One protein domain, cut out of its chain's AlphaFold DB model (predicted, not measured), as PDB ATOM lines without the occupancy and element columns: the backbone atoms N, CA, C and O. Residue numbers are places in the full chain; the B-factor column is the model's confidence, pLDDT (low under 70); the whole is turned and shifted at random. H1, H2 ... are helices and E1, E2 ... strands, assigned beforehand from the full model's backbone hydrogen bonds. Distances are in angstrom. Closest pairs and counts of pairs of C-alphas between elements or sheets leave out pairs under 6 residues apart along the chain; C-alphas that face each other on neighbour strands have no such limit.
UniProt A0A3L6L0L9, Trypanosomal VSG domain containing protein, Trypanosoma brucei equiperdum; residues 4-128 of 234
ATOM      1  N   LEU A   4     206.206 210.491 152.962       84.00
ATOM      2  CA  LEU A   4     207.171 211.588 153.011       84.00
ATOM      3  C   LEU A   4     208.604 211.091 153.250       84.00
ATOM      4  O   LEU A   4     209.542 211.642 152.688       84.00
ATOM      5  N   SER A   5     208.769 210.031 154.044       83.81
ATOM      6  CA  SER A   5     210.070 209.386 154.243       83.81
ATOM      7  C   SER A   5     210.560 208.740 152.951       83.81
ATOM      8  O   SER A   5     211.730 208.894 152.619       83.81
ATOM      9  N   ASP A   6     209.669 208.065 152.218       86.88
ATOM     10  CA  ASP A   6     209.990 207.450 150.927       86.88
ATOM     11  C   ASP A   6     210.433 208.521 149.922       86.88
ATOM     12  O   ASP A   6     211.485 208.404 149.295       86.88
ATOM     13  N   LEU A   7     209.682 209.625 149.841       85.62
ATOM     14  CA  LEU A   7     210.040 210.778 149.019       85.62
ATOM     15  C   LEU A   7     211.381 211.386 149.454       85.62
ATOM     16  O   LEU A   7     212.178 211.783 148.611       85.62
ATOM     17  N   GLY A   8     211.660 211.418 150.758       84.12
ATOM     18  CA  GLY A   8     212.949 211.830 151.301       84.12
ATOM     19  C   GLY A   8     214.101 210.966 150.793       84.12
ATOM     20  O   GLY A   8     215.092 211.505 150.313       84.12
ATOM     21  N   CYS A   9     213.973 209.640 150.848       84.56
ATOM     22  CA  CYS A   9     214.989 208.709 150.341       84.56
ATOM     23  C   CYS A   9     215.242 208.856 148.833       84.56
ATOM     24  O   CYS A   9     216.348 208.597 148.362       84.56
ATOM     25  N   ILE A  10     214.227 209.274 148.075       86.81
ATOM     26  CA  ILE A  10     214.346 209.493 146.631       86.81
ATOM     27  C   ILE A  10     214.950 210.871 146.333       86.81
ATOM     28  O   ILE A  10     215.801 210.986 145.457       86.81
ATOM     29  N   CYS A  11     214.520 211.920 147.038       83.06
ATOM     30  CA  CYS A  11     214.754 213.306 146.628       83.06
ATOM     31  C   CYS A  11     215.782 214.071 147.459       83.06
ATOM     32  O   CYS A  11     216.377 215.025 146.949       83.06
ATOM     33  N   ILE A  12     215.973 213.718 148.732       81.62
ATOM     34  CA  ILE A  12     216.927 214.411 149.598       81.62
ATOM     35  C   ILE A  12     218.313 213.863 149.313       81.62
ATOM     36  O   ILE A  12     218.577 212.670 149.461       81.62
ATOM     37  N   LYS A  13     219.204 214.773 148.930       78.50
ATOM     38  CA  LYS A  13     220.575 214.416 148.628       78.50
ATOM     39  C   LYS A  13     221.349 214.026 149.883       78.50
ATOM     40  O   LYS A  13     221.170 214.603 150.955       78.50
ATOM     41  N   ASP A  14     222.266 213.095 149.723       74.25
ATOM     42  CA  ASP A  14     223.287 212.806 150.724       74.25
ATOM     43  C   ASP A  14     224.393 213.880 150.736       74.25
ATOM     44  O   ASP A  14     224.471 214.736 149.842       74.25
ATOM     45  N   ASP A  15     225.263 213.871 151.749       72.19
ATOM     46  CA  ASP A  15     226.334 214.858 151.875       72.19
ATOM     47  C   ASP A  15     227.366 214.797 150.734       72.19
ATOM     48  O   ASP A  15     227.874 215.839 150.291       72.19
ATOM     49  N   THR A  16     227.557 213.610 150.165       74.44
ATOM     50  CA  THR A  16     228.446 213.344 149.031       74.44
ATOM     51  C   THR A  16     227.867 213.748 147.670       74.44
ATOM     52  O   THR A  16     228.617 213.914 146.698       74.44
ATOM     53  N   GLN A  17     226.552 213.973 147.583       76.19
ATOM     54  CA  GLN A  17     225.864 214.228 146.321       76.19
ATOM     55  C   GLN A  17     225.895 215.711 145.901       76.19
ATOM     56  O   GLN A  17     225.696 216.635 146.699       76.19
ATOM     57  N   ARG A  18     226.150 215.947 144.608       75.75
ATOM     58  CA  ARG A  18     226.249 217.279 143.978       75.75
ATOM     59  C   ARG A  18     225.046 217.646 143.113       75.75
ATOM     60  O   ARG A  18     224.802 218.832 142.923       75.75
ATOM     61  N   ASN A  19     224.310 216.649 142.627       76.69
ATOM     62  CA  ASN A  19     223.155 216.838 141.753       76.69
ATOM     63  C   ASN A  19     221.860 216.604 142.530       76.69
ATOM     64  O   ASN A  19     221.802 215.700 143.364       76.69
ATOM     65  N   ASP A  20     220.826 217.377 142.212       76.88
ATOM     66  CA  ASP A  20     219.475 217.121 142.705       76.88
ATOM     67  C   ASP A  20     218.913 215.855 142.033       76.88
ATOM     68  O   ASP A  20     219.069 215.659 140.825       76.88
ATOM     69  N   VAL A  21     218.278 214.977 142.814       77.94
ATOM     70  CA  VAL A  21     217.763 213.686 142.317       77.94
ATOM     71  C   VAL A  21     216.355 213.828 141.728       77.94
ATOM     72  O   VAL A  21     216.046 213.210 140.713       77.94
ATOM     73  N   CYS A  22     215.526 214.696 142.311       78.50
ATOM     74  CA  CYS A  22     214.134 214.926 141.903       78.50
ATOM     75  C   CYS A  22     213.935 216.189 141.046       78.50
ATOM     76  O   CYS A  22     212.837 216.732 141.005       78.50
ATOM     77  N   GLY A  23     214.986 216.646 140.356       68.56
ATOM     78  CA  GLY A  23     214.915 217.775 139.425       68.56
ATOM     79  C   GLY A  23     215.194 219.148 140.044       68.56
ATOM     80  O   GLY A  23     215.223 219.330 141.262       68.56
ATOM     81  N   THR A  24     215.443 220.124 139.166       61.16
ATOM     82  CA  THR A  24     215.869 221.490 139.516       61.16
ATOM     83  C   THR A  24     214.710 222.450 139.834       61.16
ATOM     84  O   THR A  24     214.973 223.588 140.227       61.16
ATOM     85  N   SER A  25     213.449 222.026 139.710       56.16
ATOM     86  CA  SER A  25     212.267 222.886 139.906       56.16
ATOM     87  C   SER A  25     211.335 222.420 141.032       56.16
ATOM     88  O   SER A  25     210.699 223.251 141.668       56.16
ATOM     89  N   GLU A  26     211.279 221.122 141.320       52.31
ATOM     90  CA  GLU A  26     210.240 220.500 142.154       52.31
ATOM     91  C   GLU A  26     210.767 220.094 143.538       52.31
ATOM     92  O   GLU A  26     210.017 220.039 144.509       52.31
ATOM     93  N   ALA A  27     212.072 219.838 143.645       54.34
ATOM     94  CA  ALA A  27     212.757 219.501 144.893       54.34
ATOM     95  C   ALA A  27     214.159 220.132 144.981       54.34
ATOM     96  O   ALA A  27     215.000 219.689 145.769       54.34
ATOM     97  N   SER A  28     214.441 221.153 144.176       53.62
ATOM     98  CA  SER A  28     215.791 221.698 144.057       53.62
ATOM     99  C   SER A  28     216.311 222.320 145.337       53.62
ATOM    100  O   SER A  28     215.559 222.836 146.169       53.62
ATOM    101  N   GLY A  29     217.620 222.188 145.546       55.47
ATOM    102  CA  GLY A  29     218.264 222.678 146.761       55.47
ATOM    103  C   GLY A  29     217.827 221.948 148.035       55.47
ATOM    104  O   GLY A  29     218.067 222.462 149.129       55.47
ATOM    105  N   SER A  30     217.197 220.769 147.923       57.59
ATOM    106  CA  SER A  30     216.920 219.917 149.085       57.59
ATOM    107  C   SER A  30     218.226 219.676 149.831       57.59
ATOM    108  O   SER A  30     219.259 219.311 149.265       57.59
ATOM    109  N   THR A  31     218.210 220.045 151.101       59.94
ATOM    110  CA  THR A  31     219.410 220.138 151.924       59.94
ATOM    111  C   THR A  31     219.841 218.748 152.363       59.94
ATOM    112  O   THR A  31     219.005 217.874 152.543       59.94
ATOM    113  N   ARG A  32     221.153 218.547 152.506       72.25
ATOM    114  CA  ARG A  32     221.762 217.236 152.764       72.25
ATOM    115  C   ARG A  32     221.148 216.541 153.978       72.25
ATOM    116  O   ARG A  32     220.829 217.223 154.958       72.25
ATOM    117  N   TRP A  33     221.047 215.213 153.930       72.69
ATOM    118  CA  TRP A  33     220.815 214.422 155.137       72.69
ATOM    119  C   TRP A  33     221.871 214.779 156.191       72.69
ATOM    120  O   TRP A  33     223.071 214.704 155.942       72.69
ATOM    121  N   THR A  34     221.422 215.200 157.370       63.84
ATOM    122  CA  THR A  34     222.257 215.324 158.570       63.84
ATOM    123  C   THR A  34     221.488 214.719 159.739       63.84
ATOM    124  O   THR A  34     220.257 214.818 159.783       63.84
ATOM    125  N   ALA A  35     222.199 214.068 160.664       58.28
ATOM    126  CA  ALA A  35     221.602 213.265 161.737       58.28
ATOM    127  C   ALA A  35     220.550 214.034 162.566       58.28
ATOM    128  O   ALA A  35     219.515 213.470 162.912       58.28
ATOM    129  N   ASP A  36     220.760 215.337 162.777       54.69
ATOM    130  CA  ASP A  36     219.926 216.165 163.659       54.69
ATOM    131  C   ASP A  36     218.819 216.962 162.936       54.69
ATOM    132  O   ASP A  36     218.002 217.610 163.587       54.69
ATOM    133  N   ALA A  37     218.760 216.946 161.594       59.38
ATOM    134  CA  ALA A  37     217.849 217.804 160.814       59.38
ATOM    135  C   ALA A  37     216.838 217.046 159.933       59.38
ATOM    136  O   ALA A  37     216.119 217.677 159.155       59.38
ATOM    137  N   SER A  38     216.762 215.717 160.046       71.81
ATOM    138  CA  SER A  38     215.955 214.845 159.178       71.81
ATOM    139  C   SER A  38     214.479 215.259 159.094       71.81
ATOM    140  O   SER A  38     213.945 215.398 157.996       71.81
ATOM    141  N   ALA A  39     213.834 215.569 160.223       77.81
ATOM    142  CA  ALA A  39     212.445 216.036 160.244       77.81
ATOM    143  C   ALA A  39     212.258 217.384 159.524       77.81
ATOM    144  O   ALA A  39     211.340 217.533 158.721       77.81
ATOM    145  N   ALA A  40     213.154 218.350 159.747       79.00
ATOM    146  CA  ALA A  40     213.097 219.644 159.071       79.00
ATOM    147  C   ALA A  40     213.291 219.505 157.551       79.00
ATOM    148  O   ALA A  40     212.684 220.255 156.789       79.00
ATOM    149  N   LYS A  41     214.097 218.533 157.097       78.56
ATOM    150  CA  LYS A  41     214.307 218.271 155.663       78.56
ATOM    151  C   LYS A  41     213.078 217.663 155.009       78.56
ATOM    152  O   LYS A  41     212.701 218.075 153.917       78.56
ATOM    153  N   LEU A  42     212.433 216.727 155.697       81.75
ATOM    154  CA  LEU A  42     211.162 216.165 155.252       81.75
ATOM    155  C   LEU A  42     210.073 217.247 155.184       81.75
ATOM    156  O   LEU A  42     209.318 217.284 154.218       81.75
ATOM    157  N   THR A  43     210.030 218.174 156.144       83.19
ATOM    158  CA  THR A  43     209.108 219.322 156.103       83.19
ATOM    159  C   THR A  43     209.402 220.270 154.937       83.19
ATOM    160  O   THR A  43     208.468 220.674 154.249       83.19
ATOM    161  N   ASP A  44     210.671 220.602 154.675       80.62
ATOM    162  CA  ASP A  44     211.066 221.411 153.509       80.62
ATOM    163  C   ASP A  44     210.616 220.748 152.197       80.62
ATOM    164  O   ASP A  44     209.986 221.377 151.348       80.62
ATOM    165  N   LEU A  45     210.854 219.440 152.071       80.94
ATOM    166  CA  LEU A  45     210.424 218.644 150.924       80.94
ATOM    167  C   LEU A  45     208.897 218.638 150.751       80.94
ATOM    168  O   LEU A  45     208.400 218.821 149.639       80.94
ATOM    169  N   ALA A  46     208.143 218.480 151.843       81.81
ATOM    170  CA  ALA A  46     206.685 218.578 151.818       81.81
ATOM    171  C   ALA A  46     206.221 219.974 151.373       81.81
ATOM    172  O   ALA A  46     205.297 220.092 150.570       81.81
ATOM    173  N   GLY A  47     206.893 221.029 151.842       79.38
ATOM    174  CA  GLY A  47     206.633 222.404 151.426       79.38
ATOM    175  C   GLY A  47     206.784 222.593 149.917       79.38
ATOM    176  O   GLY A  47     205.927 223.208 149.289       79.38
ATOM    177  N   LYS A  48     207.802 221.990 149.297       78.69
ATOM    178  CA  LYS A  48     208.004 222.075 147.840       78.69
ATOM    179  C   LYS A  48     206.908 221.379 147.036       78.69
ATOM    180  O   LYS A  48     206.552 221.864 145.964       78.69
ATOM    181  N   CYS A  49     206.289 220.329 147.578       77.31
ATOM    182  CA  CYS A  49     205.156 219.663 146.925       77.31
ATOM    183  C   CYS A  49     203.954 220.603 146.723       77.31
ATOM    184  O   CYS A  49     203.159 220.379 145.817       77.31
ATOM    185  N   THR A  50     203.832 221.680 147.511       73.44
ATOM    186  CA  THR A  50     202.760 222.684 147.353       73.44
ATOM    187  C   THR A  50     202.906 223.555 146.103       73.44
ATOM    188  O   THR A  50     201.950 224.210 145.699       73.44
ATOM    189  N   THR A  51     204.084 223.549 145.469       71.38
ATOM    190  CA  THR A  51     204.313 224.232 144.187       71.38
ATOM    191  C   THR A  51     203.749 223.447 143.000       71.38
ATOM    192  O   THR A  51     203.583 223.999 141.911       71.38
ATOM    193  N   LEU A  52     203.431 222.164 143.204       73.88
ATOM    194  CA  LEU A  52     202.804 221.322 142.195       73.88
ATOM    195  C   LEU A  52     201.332 221.703 142.034       73.88
ATOM    196  O   LEU A  52     200.674 222.139 142.978       73.88
ATOM    197  N   LYS A  53     200.800 221.504 140.824       77.00
ATOM    198  CA  LYS A  53     199.394 221.795 140.536       77.00
ATOM    199  C   LYS A  53     198.498 220.992 141.494       77.00
ATOM    200  O   LYS A  53     198.528 219.758 141.437       77.00
ATOM    201  N   PRO A  54     197.685 221.656 142.335       71.56
ATOM    202  CA  PRO A  54     196.792 220.952 143.236       71.56
ATOM    203  C   PRO A  54     195.746 220.188 142.425       71.56
ATOM    204  O   PRO A  54     195.276 220.644 141.380       71.56
ATOM    205  N   THR A  55     195.411 219.003 142.915       78.62
ATOM    206  CA  THR A  55     194.332 218.169 142.388       78.62
ATOM    207  C   THR A  55     193.249 218.085 143.449       78.62
ATOM    208  O   THR A  55     193.567 218.001 144.636       78.62
ATOM    209  N   ASP A  56     191.983 218.107 143.033       86.25
ATOM    210  CA  ASP A  56     190.864 217.998 143.964       86.25
ATOM    211  C   ASP A  56     190.954 216.700 144.770       86.25
ATOM    212  O   ASP A  56     191.230 215.624 144.223       86.25
ATOM    213  N   LEU A  57     190.696 216.796 146.073       86.44
ATOM    214  CA  LEU A  57     190.727 215.653 146.977       86.44
ATOM    215  C   LEU A  57     189.443 214.830 146.820       86.44
ATOM    216  O   LEU A  57     188.500 214.973 147.590       86.44
ATOM    217  N   THR A  58     189.417 213.977 145.799       91.50
ATOM    218  CA  THR A  58     188.316 213.042 145.532       91.50
ATOM    219  C   THR A  58     188.787 211.597 145.696       91.50
ATOM    220  O   THR A  58     189.975 211.313 145.480       91.50
ATOM    221  N   PRO A  59     187.885 210.644 146.002       92.00
ATOM    222  CA  PRO A  59     188.232 209.225 146.061       92.00
ATOM    223  C   PRO A  59     188.915 208.726 144.778       92.00
ATOM    224  O   PRO A  59     189.891 207.978 144.830       92.00
ATOM    225  N   ALA A  60     188.436 209.178 143.614       93.12
ATOM    226  CA  ALA A  60     188.992 208.810 142.315       93.12
ATOM    227  C   ALA A  60     190.425 209.332 142.127       93.12
ATOM    228  O   ALA A  60     191.307 208.574 141.718       93.12
ATOM    229  N   ASN A  61     190.677 210.597 142.476       92.25
ATOM    230  CA  ASN A  61     192.001 211.201 142.332       92.25
ATOM    231  C   ASN A  61     193.023 210.558 143.277       92.25
ATOM    232  O   ASN A  61     194.148 210.296 142.854       92.25
ATOM    233  N   ILE A  62     192.634 210.231 144.516       92.06
ATOM    234  CA  ILE A  62     193.515 209.524 145.460       92.06
ATOM    235  C   ILE A  62     193.894 208.147 144.906       92.06
ATOM    236  O   ILE A  62     195.078 207.825 144.830       92.06
ATOM    237  N   ARG A  63     192.911 207.351 144.464       94.94
ATOM    238  CA  ARG A  63     193.166 206.018 143.891       94.94
ATOM    239  C   ARG A  63     194.052 206.097 142.647       94.94
ATOM    240  O   ARG A  63     194.990 205.314 142.521       94.94
ATOM    241  N   SER A  64     193.806 207.070 141.769       94.38
ATOM    242  CA  SER A  64     194.637 207.299 140.583       94.38
ATOM    243  C   SER A  64     196.074 207.682 140.946       94.38
ATOM    244  O   SER A  64     197.007 207.186 140.316       94.38
ATOM    245  N   ALA A  65     196.273 208.542 141.948       91.06
ATOM    246  CA  ALA A  65     197.603 208.949 142.397       91.06
ATOM    247  C   ALA A  65     198.374 207.781 143.031       91.06
ATOM    248  O   ALA A  65     199.548 207.581 142.719       91.06
ATOM    249  N   VAL A  66     197.706 206.973 143.863       91.94
ATOM    250  CA  VAL A  66     198.294 205.754 144.441       91.94
ATOM    251  C   VAL A  66     198.691 204.783 143.331       91.94
ATOM    252  O   VAL A  66     199.838 204.351 143.295       91.94
ATOM    253  N   ALA A  67     197.797 204.494 142.382       92.31
ATOM    254  CA  ALA A  67     198.096 203.603 141.262       92.31
ATOM    255  C   ALA A  67     199.280 204.105 140.420       92.31
ATOM    256  O   ALA A  67     200.175 203.330 140.084       92.31
ATOM    257  N   ALA A  68     199.323 205.409 140.124       92.00
ATOM    258  CA  ALA A  68     200.421 206.018 139.381       92.00
ATOM    259  C   ALA A  68     201.762 205.899 140.118       92.00
ATOM    260  O   ALA A  68     202.777 205.622 139.482       92.00
ATOM    261  N   ALA A  69     201.770 206.076 141.441       90.12
ATOM    262  CA  ALA A  69     202.966 205.914 142.258       90.12
ATOM    263  C   ALA A  69     203.407 204.444 142.341       90.12
ATOM    264  O   ALA A  69     204.578 204.150 142.118       90.12
ATOM    265  N   LEU A  70     202.485 203.505 142.579       88.81
ATOM    266  CA  LEU A  70     202.799 202.071 142.616       88.81
ATOM    267  C   LEU A  70     203.339 201.562 141.273       88.81
ATOM    268  O   LEU A  70     204.238 200.729 141.257       88.81
ATOM    269  N   ALA A  71     202.866 202.108 140.150       90.25
ATOM    270  CA  ALA A  71     203.386 201.783 138.821       90.25
ATOM    271  C   ALA A  71     204.839 202.245 138.588       90.25
ATOM    272  O   ALA A  71     205.450 201.847 137.599       90.25
ATOM    273  N   LYS A  72     205.399 203.090 139.467       89.81
ATOM    274  CA  LYS A  72     206.824 203.469 139.466       89.81
ATOM    275  C   LYS A  72     207.697 202.531 140.295       89.81
ATOM    276  O   LYS A  72     208.903 202.749 140.357       89.81
ATOM    277  N   ILE A  73     207.106 201.536 140.954       87.75
ATOM    278  CA  ILE A  73     207.857 200.492 141.641       87.75
ATOM    279  C   ILE A  73     208.281 199.467 140.595       87.75
ATOM    280  O   ILE A  73     207.452 198.777 140.003       87.75
ATOM    281  N   GLU A  74     209.583 199.373 140.380       85.50
ATOM    282  CA  GLU A  74     210.193 198.451 139.436       85.50
ATOM    283  C   GLU A  74     210.784 197.246 140.170       85.50
ATOM    284  O   GLU A  74     211.227 197.338 141.317       85.50
ATOM    285  N   GLN A  75     210.792 196.099 139.496       81.56
ATOM    286  CA  GLN A  75     211.474 194.900 139.968       81.56
ATOM    287  C   GLN A  75     212.903 194.880 139.419       81.56
ATOM    288  O   GLN A  75     213.105 194.991 138.211       81.56
ATOM    289  N   THR A  76     213.898 194.698 140.286       79.06
ATOM    290  CA  THR A  76     215.288 194.539 139.838       79.06
ATOM    291  C   THR A  76     215.509 193.165 139.208       79.06
ATOM    292  O   THR A  76     214.867 192.182 139.565       79.06
ATOM    293  N   ALA A  77     216.446 193.064 138.265       73.12
ATOM    294  CA  ALA A  77     216.828 191.775 137.695       73.12
ATOM    295  C   ALA A  77     217.706 190.961 138.669       73.12
ATOM    296  O   ALA A  77     218.499 191.533 139.418       73.12
ATOM    297  N   GLY A  78     217.615 189.628 138.605       71.00
ATOM    298  CA  GLY A  78     218.469 188.699 139.357       71.00
ATOM    299  C   GLY A  78     217.698 187.733 140.263       71.00
ATOM    300  O   GLY A  78     216.478 187.809 140.376       71.00
ATOM    301  N   ALA A  79     218.424 186.802 140.891       68.31
ATOM    302  CA  ALA A  79     217.851 185.833 141.832       68.31
ATOM    303  C   ALA A  79     217.344 186.503 143.125       68.31
ATOM    304  O   ALA A  79     216.317 186.095 143.660       68.31
ATOM    305  N   ASP A  80     218.014 187.577 143.548       71.25
ATOM    306  CA  ASP A  80     217.670 188.398 144.715       71.25
ATOM    307  C   ASP A  80     216.912 189.666 144.293       71.25
ATOM    308  O   ASP A  80     217.270 190.781 144.684       71.25
ATOM    309  N   PHE A  81     215.921 189.526 143.406       73.06
ATOM    310  CA  PHE A  81     215.183 190.687 142.920       73.06
ATOM    311  C   PHE A  81     214.564 191.482 144.078       73.06
ATOM    312  O   PHE A  81     214.076 190.930 145.066       73.06
ATOM    313  N   LYS A  82     214.544 192.800 143.923       78.56
ATOM    314  CA  LYS A  82     213.995 193.764 144.873       78.56
ATOM    315  C   LYS A  82     212.906 194.573 144.196       78.56
ATOM    316  O   LYS A  82     212.930 194.741 142.979       78.56
ATOM    317  N   LEU A  83     211.977 195.099 144.985       83.19
ATOM    318  CA  LEU A  83     211.037 196.109 144.518       83.19
ATOM    319  C   LEU A  83     211.556 197.482 144.906       83.19
ATOM    320  O   LEU A  83     211.848 197.729 146.075       83.19
ATOM    321  N   VAL A  84     211.708 198.358 143.922       87.62
ATOM    322  CA  VAL A  84     212.409 199.625 144.095       87.62
ATOM    323  C   VAL A  84     211.633 200.752 143.442       87.62
ATOM    324  O   VAL A  84     211.204 200.636 142.302       87.62
ATOM    325  N   MET A  85     211.476 201.861 144.160       89.25
ATOM    326  CA  MET A  85     210.980 203.113 143.591       89.25
ATOM    327  C   MET A  85     212.104 204.136 143.542       89.25
ATOM    328  O   MET A  85     212.742 204.395 144.560       89.25
ATOM    329  N   GLY A  86     212.301 204.759 142.383       88.75
ATOM    330  CA  GLY A  86     213.349 205.753 142.162       88.75
ATOM    331  C   GLY A  86     214.542 205.178 141.403       88.75
ATOM    332  O   GLY A  86     214.465 204.113 140.798       88.75
ATOM    333  N   LYS A  87     215.654 205.911 141.406       87.00
ATOM    334  CA  LYS A  87     216.830 205.579 140.601       87.00
ATOM    335  C   LYS A  87     217.919 204.944 141.457       87.00
ATOM    336  O   LYS A  87     218.469 205.599 142.339       87.00
ATOM    337  N   GLN A  88     218.270 203.702 141.143       85.25
ATOM    338  CA  GLN A  88     219.379 202.995 141.785       85.25
ATOM    339  C   GLN A  88     220.749 203.476 141.293       85.25
ATOM    340  O   GLN A  88     220.910 203.953 140.165       85.25
ATOM    341  N   ALA A  89     221.752 203.308 142.151       82.31
ATOM    342  CA  ALA A  89     223.158 203.396 141.799       82.31
ATOM    343  C   ALA A  89     223.593 202.181 140.958       82.31
ATOM    344  O   ALA A  89     222.903 201.160 140.883       82.31
ATOM    345  N   SER A  90     224.795 202.249 140.380       75.31
ATOM    346  CA  SER A  90     225.456 201.072 139.809       75.31
ATOM    347  C   SER A  90     225.536 199.939 140.844       75.31
ATOM    348  O   SER A  90     225.922 200.182 141.987       75.31
ATOM    349  N   GLY A  91     225.189 198.713 140.441       73.25
ATOM    350  CA  GLY A  91     225.116 197.552 141.337       73.25
ATOM    351  C   GLY A  91     223.754 197.319 142.004       73.25
ATOM    352  O   GLY A  91     223.692 196.546 142.952       73.25
ATOM    353  N   ASN A  92     222.674 197.953 141.523       75.38
ATOM    354  CA  ASN A  92     221.296 197.756 142.004       75.38
ATOM    355  C   ASN A  92     221.127 198.054 143.505       75.38
ATOM    356  O   ASN A  92     220.466 197.310 144.233       75.38
ATOM    357  N   THR A  93     221.743 199.139 143.974       76.81
ATOM    358  CA  THR A  93     221.623 199.594 145.365       76.81
ATOM    359  C   THR A  93     221.017 200.987 145.418       76.81
ATOM    360  O   THR A  93     221.300 201.824 144.558       76.81
ATOM    361  N   CYS A  94     220.242 201.278 146.464       77.62
ATOM    362  CA  CYS A  94     219.824 202.649 146.778       77.62
ATOM    363  C   CYS A  94     220.928 203.512 147.409       77.62
ATOM    364  O   CYS A  94     220.654 204.407 148.203       77.62
ATOM    365  N   ALA A  95     222.189 203.254 147.051       64.56
ATOM    366  CA  ALA A  95     223.328 203.993 147.567       64.56
ATOM    367  C   ALA A  95     223.342 205.446 147.064       64.56
ATOM    368  O   ALA A  95     223.013 205.730 145.909       64.56
ATOM    369  N   ALA A  96     223.823 206.337 147.932       65.75
ATOM    370  CA  ALA A  96     223.964 207.785 147.773       65.75
ATOM    371  C   ALA A  96     224.973 208.234 146.688       65.75
ATOM    372  O   ALA A  96     225.736 209.181 146.849       65.75
ATOM    373  N   THR A  97     225.014 207.566 145.541       73.25
ATOM    374  CA  THR A  97     225.838 208.000 144.406       73.25
ATOM    375  C   THR A  97     225.225 209.222 143.725       73.25
ATOM    376  O   THR A  97     224.015 209.424 143.771       73.25
ATOM    377  N   ASN A  98     226.046 210.067 143.094       75.75
ATOM    378  CA  ASN A  98     225.583 211.308 142.463       75.75
ATOM    379  C   ASN A  98     224.377 211.092 141.531       75.75
ATOM    380  O   ASN A  98     224.494 210.452 140.488       75.75
ATOM    381  N   GLY A  99     223.234 211.691 141.884       74.06
ATOM    382  CA  GLY A  99     222.011 211.615 141.084       74.06
ATOM    383  C   GLY A  99     221.293 210.261 141.135       74.06
ATOM    384  O   GLY A  99     220.589 209.936 140.174       74.06
ATOM    385  N   ALA A 100     221.500 209.472 142.194       83.88
ATOM    386  CA  ALA A 100     220.724 208.281 142.538       83.88
ATOM    387  C   ALA A 100     219.995 208.493 143.875       83.88
ATOM    388  O   ALA A 100     220.504 209.163 144.771       83.88
ATOM    389  N   GLY A 101     218.806 207.924 144.002       86.12
ATOM    390  CA  GLY A 101     217.953 208.023 145.181       86.12
ATOM    391  C   GLY A 101     216.742 207.130 144.978       86.12
ATOM    392  O   GLY A 101     216.054 207.224 143.955       86.12
ATOM    393  N   CYS A 102     216.520 206.213 145.913       87.94
ATOM    394  CA  CYS A 102     215.434 205.254 145.830       87.94
ATOM    395  C   CYS A 102     215.060 204.659 147.186       87.94
ATOM    396  O   CYS A 102     215.774 204.810 148.177       87.94
ATOM    397  N   VAL A 103     213.923 203.970 147.198       87.31
ATOM    398  CA  VAL A 103     213.428 203.173 148.319       87.31
ATOM    399  C   VAL A 103     213.376 201.722 147.883       87.31
ATOM    400  O   VAL A 103     212.784 201.413 146.849       87.31
ATOM    401  N   GLU A 104     213.970 200.839 148.681       86.06
ATOM    402  CA  GLU A 104     213.806 199.395 148.536       86.06
ATOM    403  C   GLU A 104     212.640 198.947 149.422       86.06
ATOM    404  O   GLU A 104     212.651 199.128 150.641       86.06
ATOM    405  N   TYR A 105     211.619 198.358 148.813       82.06
ATOM    406  CA  TYR A 105     210.549 197.680 149.525       82.06
ATOM    407  C   TYR A 105     210.990 196.228 149.714       82.06
ATOM    408  O   TYR A 105     211.018 195.464 148.749       82.06
ATOM    409  N   GLU A 106     211.408 195.875 150.937       69.38
ATOM    410  CA  GLU A 106     211.849 194.520 151.289       69.38
ATOM    411  C   GLU A 106     210.837 193.482 150.799       69.38
ATOM    412  O   GLU A 106     209.725 193.367 151.317       69.38
ATOM    413  N   ALA A 107     211.230 192.720 149.784       59.72
ATOM    414  CA  ALA A 107     210.439 191.618 149.289       59.72
ATOM    415  C   ALA A 107     210.812 190.354 150.060       59.72
ATOM    416  O   ALA A 107     211.931 189.857 149.964       59.72
ATOM    417  N   ALA A 108     209.843 189.787 150.780       49.28
ATOM    418  CA  ALA A 108     209.868 188.376 151.141       49.28
ATOM    419  C   ALA A 108     209.641 187.552 149.864       49.28
ATOM    420  O   ALA A 108     208.558 187.018 149.622       49.28
ATOM    421  N   VAL A 109     210.652 187.501 148.998       53.50
ATOM    422  CA  VAL A 109     210.634 186.653 147.812       53.50
ATOM    423  C   VAL A 109     210.741 185.209 148.276       53.50
ATOM    424  O   VAL A 109     211.795 184.744 148.700       53.50
ATOM    425  N   THR A 110     209.644 184.468 148.173       51.56
ATOM    426  CA  THR A 110     209.727 183.010 148.063       51.56
ATOM    427  C   THR A 110     209.964 182.682 146.592       51.56
ATOM    428  O   THR A 110     209.267 183.211 145.725       51.56
ATOM    429  N   ALA A 111     210.985 181.864 146.322       53.16
ATOM    430  CA  ALA A 111     211.504 181.529 144.994       53.16
ATOM    431  C   ALA A 111     210.448 181.578 143.865       53.16
ATOM    432  O   ALA A 111     209.542 180.746 143.800       53.16
ATOM    433  N   GLY A 112     210.589 182.556 142.965       53.53
ATOM    434  CA  GLY A 112     209.880 182.591 141.681       53.53
ATOM    435  C   GLY A 112     208.463 183.176 141.668       53.53
ATOM    436  O   GLY A 112     207.805 183.070 140.635       53.53
ATOM    437  N   LYS A 113     207.968 183.799 142.747       56.59
ATOM    438  CA  LYS A 113     206.670 184.500 142.722       56.59
ATOM    439  C   LYS A 113     206.834 186.013 142.769       56.59
ATOM    440  O   LYS A 113     207.538 186.540 143.625       56.59
ATOM    441  N   LEU A 114     206.130 186.702 141.870       56.03
ATOM    442  CA  LEU A 114     205.950 188.149 141.930       56.03
ATOM    443  C   LEU A 114     205.194 188.473 143.226       56.03
ATOM    444  O   LEU A 114     204.026 188.112 143.374       56.03
ATOM    445  N   VAL A 115     205.869 189.098 144.188       59.97
ATOM    446  CA  VAL A 115     205.222 189.576 145.412       59.97
ATOM    447  C   VAL A 115     204.662 190.950 145.095       59.97
ATOM    448  O   VAL A 115     205.420 191.883 144.857       59.97
ATOM    449  N   HIS A 116     203.339 191.086 145.061       60.53
ATOM    450  CA  HIS A 116     202.737 192.412 145.095       60.53
ATOM    451  C   HIS A 116     202.977 192.984 146.493       60.53
ATOM    452  O   HIS A 116     202.454 192.452 147.472       60.53
ATOM    453  N   ILE A 117     203.808 194.021 146.596       64.81
ATOM    454  CA  ILE A 117     203.950 194.779 147.836       64.81
ATOM    455  C   ILE A 117     203.108 196.029 147.711       64.81
ATOM    456  O   ILE A 117     203.303 196.836 146.804       64.81
ATOM    457  N   GLU A 118     202.217 196.196 148.676       73.19
ATOM    458  CA  GLU A 118     201.539 197.453 148.920       73.19
ATOM    459  C   GLU A 118     202.267 198.164 150.074       73.19
ATOM    460  O   GLU A 118     202.215 197.707 151.223       73.19
ATOM    461  N   PRO A 119     203.011 199.255 149.808       82.56
ATOM    462  CA  PRO A 119     203.600 200.069 150.859       82.56
ATOM    463  C   PRO A 119     202.528 200.520 151.856       82.56
ATOM    464  O   PRO A 119     201.427 200.896 151.461       82.56
ATOM    465  N   LYS A 120     202.853 200.573 153.156       85.00
ATOM    466  CA  LYS A 120     201.881 200.971 154.199       85.00
ATOM    467  C   LYS A 120     201.188 202.307 153.902       85.00
ATOM    468  O   LYS A 120     200.012 202.467 154.206       85.00
ATOM    469  N   TRP A 121     201.905 203.268 153.315       87.62
ATOM    470  CA  TRP A 121     201.315 204.552 152.943       87.62
ATOM    471  C   TRP A 121     200.241 204.413 151.856       87.62
ATOM    472  O   TRP A 121     199.259 205.147 151.904       87.62
ATOM    473  N   ALA A 122     200.384 203.471 150.920       89.94
ATOM    474  CA  ALA A 122     199.402 203.233 149.867       89.94
ATOM    475  C   ALA A 122     198.102 202.692 150.473       89.94
ATOM    476  O   ALA A 122     197.045 203.268 150.228       89.94
ATOM    477  N   ALA A 123     198.201 201.710 151.374       88.44
ATOM    478  CA  ALA A 123     197.055 201.169 152.109       88.44
ATOM    479  C   ALA A 123     196.288 202.252 152.883       88.44
ATOM    480  O   ALA A 123     195.062 202.325 152.829       88.44
ATOM    481  N   HIS A 124     197.007 203.142 153.574       89.38
ATOM    482  CA  HIS A 124     196.378 204.249 154.297       89.38
ATOM    483  C   HIS A 124     195.680 205.250 153.367       89.38
ATOM    484  O   HIS A 124     194.591 205.718 153.689       89.38
ATOM    485  N   MET A 125     196.274 205.561 152.213       91.06
ATOM    486  CA  MET A 125     195.668 206.463 151.230       91.06
ATOM    487  C   MET A 125     194.418 205.846 150.592       91.06
ATOM    488  O   MET A 125     193.418 206.539 150.414       91.06
ATOM    489  N   LEU A 126     194.434 204.543 150.300       92.69
ATOM    490  CA  LEU A 126     193.264 203.827 149.789       92.69
ATOM    491  C   LEU A 126     192.138 203.770 150.827       92.69
ATOM    492  O   LEU A 126     191.002 204.101 150.502       92.69
ATOM    493  N   ALA A 127     192.459 203.487 152.092       90.25
ATOM    494  CA  ALA A 127     191.481 203.543 153.178       90.25
ATOM    495  C   ALA A 127     190.874 204.950 153.346       90.25
ATOM    496  O   ALA A 127     189.676 205.090 153.594       90.25
ATOM    497  N   ALA A 128     191.676 206.007 153.172       89.69
ATOM    498  CA  ALA A 128     191.177 207.380 153.183       89.69
ATOM    499  C   ALA A 128     190.248 207.672 151.990       89.69
ATOM    500  O   ALA A 128     189.233 208.347 152.161       89.69
TER     501      ALA A 128
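What this domain is: This is residues 4 to 128 of the 234 residues of the protein "Trypanosomal VSG domain containing protein" of Trypanosoma brucei equiperdum (UniProt A0A3L6L0L9). A small, twisted sheet of three strands has one short helix, H1, over one face, and H2 crosses H1 nearly at a right angle on the side away from the sheet. H3 and H4 lie side by side as an antiparallel pair that is not on the sheet, H3 joined to the first strand, E1, by a tight link of 2 residues; long loops, residues 12 to 37, 88 to 100 and 106 to 119, make up much of the rest, and among the helices H1 touches H2 and H3 touches H4. The printed part has 125 residues, with four named helices and three named strands in the order H1 H2 H3 E1 E2 E3 H4; the sheet order is E1, E2, E3, all antiparallel. The class is mixed, helices and strands, with under half of the residues, 54, in named elements. The whole is compact, with a radius of gyration of the C-alphas of 15.6 A, and spans 41 by 39 by 25 A.

How they stand to each other: E1, residues 73 to 75, E2, residues 83 to 87, and E3, residues 101 to 105, form a meander, each strand the antiparallel neighbour of the one before. E1 and E2 are a hairpin, with N 74 and O 84 2.8 A apart, within hydrogen-bond range. E2 and E3 are a hairpin too, with N 87 and O 101 at 2.9 A and N 105 and O 83 at 2.8 A, also within range. H1, residues 4 to 11, is on the sheet, over E3, at a height over the sheet of 7.8 A. It runs along the strands, at 15 degrees to E3 on the local plane, and its line rises 38 degrees out of that plane, only just short of standing up from the sheet. The closest C-alphas of H1 and E3 are those of Ile 10 and Gly 101, 4.2 A apart. H2, residues 38 to 49, touches H1 with residues 41 to 46 alone, about perpendicular at 80 degrees; the closest C-alphas are those of Gly 8 and Leu 42, 6.1 A. H3, residues 59 to 70, and H4, residues 120 to 128, touch at a shallow tilt of 14 degrees, opposite ways, the closest C-alphas being those of Val 66 and Ala 122, 6.1 A. H2 and H3 are apart. In H1, H2, H3 and H4 every O i to N i+4 pair is within hydrogen-bond range.

Where its parts are: H1 begins at C-alpha 4 (207.171, 211.588, 153.011). H2 measures 17.0 A and H3 16.6 A from first to last C-alpha, E3 13.4 A, H4 12.5 A and E2 11.8 A. H4 ends at C-alpha 128 (191.177, 207.380, 153.183).

The domain as a whole: The two C-alphas farthest apart, those of Thr 51 and Ala 111, are 43.3 A apart. The printed part has no cut. The links H1 to H2, E2 to E3 and E3 to H4 are long. The mean pLDDT of the printed part is 77.1, and residues 23 to 31, 34 to 37, 79, 95 to 96 and 106 to 117 are under 70.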